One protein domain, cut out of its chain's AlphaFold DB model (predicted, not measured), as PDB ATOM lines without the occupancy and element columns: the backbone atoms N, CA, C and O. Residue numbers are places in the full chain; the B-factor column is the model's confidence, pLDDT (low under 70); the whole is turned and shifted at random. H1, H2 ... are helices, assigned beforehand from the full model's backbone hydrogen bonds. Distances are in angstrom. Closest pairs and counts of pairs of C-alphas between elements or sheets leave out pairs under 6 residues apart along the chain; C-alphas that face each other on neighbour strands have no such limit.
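What this domain is: This is residues 9 to 49 of the 200 residues of an uncharacterized protein of Methanosarcinales archaeon Met12 (UniProt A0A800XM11). Two helices, H1 and H2, form an open, flat frame: the chain runs out along H1, rounds a bend at residues 24 to 31 and folds back along H2. The gap between the helices is wide at the bend and narrows toward the ends of the printed part, like a V with its wide end bridged by the link. The printed part has 41 residues with two named helices, H1 then H2, and no named strand; the class is all helix. It is only just loose, close to compact, with a radius of gyration of the C-alphas of 11.1 A, and it spans 32 by 23 by 7 A.

How they stand to each other: Start with H1, residues 9 to 23, whose N-to-C direction is (0.75, 0.52, 0.42). A short link of 8 residues leads on to H2, residues 32 to 48, with the direction (-0.55, -0.54, -0.64). H1 and H2 are near each other, with 6 pairs of C-alphas within 10 A, and their closest C-alphas are 8.4 A apart. Look at residues 23 to 28, which stand free, and at residues 31 to 37, of which 32 to 37 belong to H2, which stand free too. In H1 and H2 every O i to N i+4 pair is within hydrogen-bond range.

Where its parts are: Find C-alpha 9 at (-16.432, -28.673, -43.642); from there H1 runs 21.2 A to C-alpha 23 at (-0.152, -18.270, -34.991). H2, the longest helix with 17 residues, runs 24.3 A from C-alpha 32 to C-alpha 48 at (-16.280, -41.880, -34.812).

The domain as a whole: The two C-alphas farthest apart, those of Glu 25 and Ser 48, are 32.5 A apart, while those of Glu 9 and Gly 49, the first and last printed, are 12.1 A apart. The printed part has no cut, and its one link between named helices is short. In the B-factor column you will find a mean pLDDT of 88.1 over the printed part of this model, and no printed residue is under 70.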
ATOM      1  N   GLU A   9     -16.375 -30.099 -43.959       78.75
ATOM      2  CA  GLU A   9     -16.432 -28.673 -43.642       78.75
ATOM      3  C   GLU A   9     -16.279 -28.405 -42.136       78.75
ATOM      4  O   GLU A   9     -15.567 -27.472 -41.744       78.75
ATOM      5  N   GLY A  10     -16.842 -29.271 -41.287       74.19
ATOM      6  CA  GLY A  10     -16.660 -29.215 -39.834       74.19
ATOM      7  C   GLY A  10     -15.198 -29.427 -39.425       74.19
ATOM      8  O   GLY A  10     -14.623 -28.617 -38.692       74.19
ATOM      9  N   ILE A  11     -14.551 -30.466 -39.967       76.94
ATOM     10  CA  ILE A  11     -13.127 -30.750 -39.714       76.94
ATOM     11  C   ILE A  11     -12.235 -29.631 -40.269       76.94
ATOM     12  O   ILE A  11     -11.276 -29.215 -39.614       76.94
ATOM     13  N   LYS A  12     -12.544 -29.107 -41.460       83.31
ATOM     14  CA  LYS A  12     -11.800 -27.992 -42.063       83.31
ATOM     15  C   LYS A  12     -11.869 -26.731 -41.202       83.31
ATOM     16  O   LYS A  12     -10.839 -26.090 -40.984       83.31
ATOM     17  N   THR A  13     -13.050 -26.403 -40.681       83.94
ATOM     18  CA  THR A  13     -13.250 -25.258 -39.782       83.94
ATOM     19  C   THR A  13     -12.452 -25.430 -38.493       83.94
ATOM     20  O   THR A  13     -11.702 -24.532 -38.111       83.94
ATOM     21  N   LEU A  14     -12.518 -26.614 -37.876       82.81
ATOM     22  CA  LEU A  14     -11.757 -26.932 -36.667       82.81
ATOM     23  C   LEU A  14     -10.244 -26.782 -36.880       82.81
ATOM     24  O   LEU A  14      -9.560 -26.152 -36.073       82.81
ATOM     25  N   ASN A  15      -9.722 -27.297 -37.995       84.50
ATOM     26  CA  ASN A  15      -8.311 -27.140 -38.345       84.50
ATOM     27  C   ASN A  15      -7.937 -25.664 -38.537       84.50
ATOM     28  O   ASN A  15      -6.899 -25.232 -38.041       84.50
ATOM     29  N   SER A  16      -8.792 -24.869 -39.188       88.56
ATOM     30  CA  SER A  16      -8.575 -23.425 -39.332       88.56
ATOM     31  C   SER A  16      -8.485 -22.721 -37.975       88.56
ATOM     32  O   SER A  16      -7.595 -21.897 -37.774       88.56
ATOM     33  N   MET A  17      -9.363 -23.057 -37.024       87.75
ATOM     34  CA  MET A  17      -9.338 -22.486 -35.670       87.75
ATOM     35  C   MET A  17      -8.042 -22.839 -34.928       87.75
ATOM     36  O   MET A  17      -7.421 -21.973 -34.314       87.75
ATOM     37  N   ILE A  18      -7.597 -24.094 -35.030       86.75
ATOM     38  CA  ILE A  18      -6.335 -24.551 -34.430       86.75
ATOM     39  C   ILE A  18      -5.141 -23.791 -35.022       86.75
ATOM     40  O   ILE A  18      -4.250 -23.372 -34.284       86.75
ATOM     41  N   GLU A  19      -5.117 -23.575 -36.338       89.38
ATOM     42  CA  GLU A  19      -4.038 -22.829 -36.995       89.38
ATOM     43  C   GLU A  19      -4.007 -21.349 -36.594       89.38
ATOM     44  O   GLU A  19      -2.924 -20.774 -36.481       89.38
ATOM     45  N   VAL A  20      -5.163 -20.731 -36.326       91.69
ATOM     46  CA  VAL A  20      -5.224 -19.367 -35.774       91.69
ATOM     47  C   VAL A  20      -4.580 -19.315 -34.387       91.69
ATOM     48  O   VAL A  20      -3.754 -18.439 -34.140       91.69
ATOM     49  N   ILE A  21      -4.890 -20.277 -33.510       88.56
ATOM     50  CA  ILE A  21      -4.307 -20.352 -32.158       88.56
ATOM     51  C   ILE A  21      -2.793 -20.586 -32.223       88.56
ATOM     52  O   ILE A  21      -2.040 -19.962 -31.490       88.56
ATOM     53  N   LYS A  22      -2.305 -21.434 -33.134       88.69
ATOM     54  CA  LYS A  22      -0.855 -21.657 -33.280       88.69
ATOM     55  C   LYS A  22      -0.091 -20.409 -33.726       88.69
ATOM     56  O   LYS A  22       1.091 -20.280 -33.418       88.69
ATOM     57  N   LYS A  23      -0.741 -19.518 -34.480       92.88
ATOM     58  CA  LYS A  23      -0.152 -18.270 -34.991       92.88
ATOM     59  C   LYS A  23      -0.279 -17.094 -34.020       92.88
ATOM     60  O   LYS A  23       0.304 -16.047 -34.292       92.88
ATOM     61  N   SER A  24      -1.045 -17.233 -32.939       92.75
ATOM     62  CA  SER A  24      -1.220 -16.171 -31.949       92.75
ATOM     63  C   SER A  24      -0.042 -16.107 -30.970       92.75
ATOM     64  O   SER A  24       0.852 -16.959 -30.971       92.75
ATOM     65  N   GLU A  25      -0.022 -15.061 -30.142       93.19
ATOM     66  CA  GLU A  25       0.978 -14.903 -29.085       93.19
ATOM     67  C   GLU A  25       0.931 -16.072 -28.092       93.19
ATOM     68  O   GLU A  25      -0.134 -16.615 -27.799       93.19
ATOM     69  N   VAL A  26       2.084 -16.413 -27.511       89.94
ATOM     70  CA  VAL A  26       2.243 -17.567 -26.604       89.94
ATOM     71  C   VAL A  26       1.275 -17.527 -25.415       89.94
ATOM     72  O   VAL A  26       0.843 -18.571 -24.941       89.94
ATOM     73  N   ILE A  27       0.884 -16.336 -24.952       91.25
ATOM     74  CA  ILE A  27      -0.086 -16.176 -23.857       91.25
ATOM     75  C   ILE A  27      -1.479 -16.743 -24.186       91.25
ATOM     76  O   ILE A  27      -2.240 -17.042 -23.271       91.25
ATOM     77  N   TYR A  28      -1.807 -16.902 -25.471       87.00
ATOM     78  CA  TYR A  28      -3.065 -17.479 -25.949       87.00
ATOM     79  C   TYR A  28      -2.946 -18.968 -26.281       87.00
ATOM     80  O   TYR A  28      -3.932 -19.586 -26.690       87.00
ATOM     81  N   HIS A  29      -1.755 -19.556 -26.150       89.12
ATOM     82  CA  HIS A  29      -1.575 -20.978 -26.409       89.12
ATOM     83  C   HIS A  29      -2.199 -21.793 -25.269       89.12
ATOM     84  O   HIS A  29      -2.099 -21.412 -24.097       89.12
ATOM     85  N   PRO A  30      -2.860 -22.918 -25.583       88.50
ATOM     86  CA  PRO A  30      -3.395 -23.802 -24.561       88.50
ATOM     87  C   PRO A  30      -2.264 -24.363 -23.694       88.50
ATOM     88  O   PRO A  30      -1.157 -24.619 -24.161       88.50
ATOM     89  N   SER A  31      -2.552 -24.621 -22.419       90.81
ATOM     90  CA  SER A  31      -1.620 -25.375 -21.579       90.81
ATOM     91  C   SER A  31      -1.469 -26.817 -22.088       90.81
ATOM     92  O   SER A  31      -2.369 -27.356 -22.734       90.81
ATOM     93  N   LEU A  32      -0.373 -27.491 -21.715       89.50
ATOM     94  CA  LEU A  32      -0.118 -28.899 -22.073       89.50
ATOM     95  C   LEU A  32      -1.289 -29.837 -21.728       89.50
ATOM     96  O   LEU A  32      -1.537 -30.830 -22.411       89.50
ATOM     97  N   PHE A  33      -2.022 -29.521 -20.659       90.19
ATOM     98  CA  PHE A  33      -3.229 -30.246 -20.275       90.19
ATOM     99  C   PHE A  33      -4.317 -30.154 -21.357       90.19
ATOM    100  O   PHE A  33      -4.841 -31.181 -21.797       90.19
ATOM    101  N   TRP A  34      -4.620 -28.940 -21.819       88.38
ATOM    102  CA  TRP A  34      -5.623 -28.694 -22.855       88.38
ATOM    103  C   TRP A  34      -5.188 -29.217 -24.223       88.38
ATOM    104  O   TRP A  34      -6.019 -29.739 -24.963       88.38
ATOM    105  N   GLU A  35      -3.893 -29.176 -24.542       89.12
ATOM    106  CA  GLU A  35      -3.359 -29.820 -25.748       89.12
ATOM    107  C   GLU A  35      -3.612 -31.328 -25.750       89.12
ATOM    108  O   GLU A  35      -4.075 -31.881 -26.751       89.12
ATOM    109  N   LYS A  36      -3.356 -32.000 -24.619       90.19
ATOM    110  CA  LYS A  36      -3.597 -33.441 -24.486       90.19
ATOM    111  C   LYS A  36      -5.078 -33.778 -24.664       90.19
ATOM    112  O   LYS A  36      -5.394 -34.700 -25.415       90.19
ATOM    113  N   LEU A  37      -5.975 -33.031 -24.018       89.69
ATOM    114  CA  LEU A  37      -7.422 -33.231 -24.163       89.69
ATOM    115  C   LEU A  37      -7.906 -32.973 -25.593       89.69
ATOM    116  O   LEU A  37      -8.650 -33.785 -26.137       89.69
ATOM    117  N   ASN A  38      -7.435 -31.902 -26.236       89.12
ATOM    118  CA  ASN A  38      -7.769 -31.618 -27.631       89.12
ATOM    119  C   ASN A  38      -7.331 -32.747 -28.561       89.12
ATOM    120  O   ASN A  38      -8.059 -33.089 -29.487       89.12
ATOM    121  N   LYS A  39      -6.179 -33.369 -28.297       90.06
ATOM    122  CA  LYS A  39      -5.701 -34.513 -29.079       90.06
ATOM    123  C   LYS A  39      -6.651 -35.712 -28.986       90.06
ATOM    124  O   LYS A  39      -6.950 -36.314 -30.013       90.06
ATOM    125  N   ILE A  40      -7.163 -36.004 -27.788       91.38
ATOM    126  CA  ILE A  40      -8.169 -37.055 -27.567       91.38
ATOM    127  C   ILE A  40      -9.464 -36.705 -28.309       91.38
ATOM    128  O   ILE A  40      -9.956 -37.516 -29.088       91.38
ATOM    129  N   ASN A  41      -9.980 -35.485 -28.144       91.00
ATOM    130  CA  ASN A  41     -11.219 -35.051 -28.797       91.00
ATOM    131  C   ASN A  41     -11.105 -35.095 -30.333       91.00
ATOM    132  O   ASN A  41     -12.009 -35.579 -31.010       91.00
ATOM    133  N   LEU A  42      -9.974 -34.655 -30.900       89.06
ATOM    134  CA  LEU A  42      -9.704 -34.753 -32.338       89.06
ATOM    135  C   LEU A  42      -9.687 -36.205 -32.814       89.06
ATOM    136  O   LEU A  42     -10.278 -36.517 -33.845       89.06
ATOM    137  N   GLN A  43      -9.055 -37.100 -32.055       90.62
ATOM    138  CA  GLN A  43      -9.031 -38.523 -32.376       90.62
ATOM    139  C   GLN A  43     -10.435 -39.144 -32.328       90.62
ATOM    140  O   GLN A  43     -10.782 -39.929 -33.214       90.62
ATOM    141  N   GLN A  44     -11.260 -38.773 -31.344       90.94
ATOM    142  CA  GLN A  44     -12.658 -39.203 -31.263       90.94
ATOM    143  C   GLN A  44     -13.446 -38.761 -32.505       90.94
ATOM    144  O   GLN A  44     -14.148 -39.574 -33.106       90.94
ATOM    145  N   LEU A  45     -13.297 -37.499 -32.929       88.94
ATOM    146  CA  LEU A  45     -13.968 -36.974 -34.124       88.94
ATOM    147  C   LEU A  45     -13.483 -37.648 -35.408       88.94
ATOM    148  O   LEU A  45     -14.300 -37.972 -36.257       88.94
ATOM    149  N   GLN A  46     -12.185 -37.925 -35.536       87.88
ATOM    150  CA  GLN A  46     -11.634 -38.635 -36.695       87.88
ATOM    151  C   GLN A  46     -12.079 -40.102 -36.762       87.88
ATOM    152  O   GLN A  46     -12.272 -40.640 -37.846       87.88
ATOM    153  N   THR A  47     -12.224 -40.764 -35.611       88.69
ATOM    154  CA  THR A  47     -12.532 -42.204 -35.554       88.69
ATOM    155  C   THR A  47     -14.029 -42.480 -35.638       88.69
ATOM    156  O   THR A  47     -14.451 -43.442 -36.277       88.69
ATOM    157  N   SER A  48     -14.833 -41.678 -34.942       87.44
ATOM    158  CA  SER A  48     -16.280 -41.880 -34.812       87.44
ATOM    159  C   SER A  48     -17.092 -40.931 -35.702       87.44
ATOM    160  O   SER A  48     -18.301 -41.120 -35.830       87.44
ATOM    161  N   GLY A  49     -16.438 -39.957 -36.336       87.75
ATOM    162  CA  GLY A  49     -17.036 -38.965 -37.224       87.75
ATOM    163  C   GLY A  49     -17.736 -37.823 -36.487       87.75
ATOM    164  O   GLY A  49     -18.245 -37.990 -35.370       87.75
TER     165      GLY A  49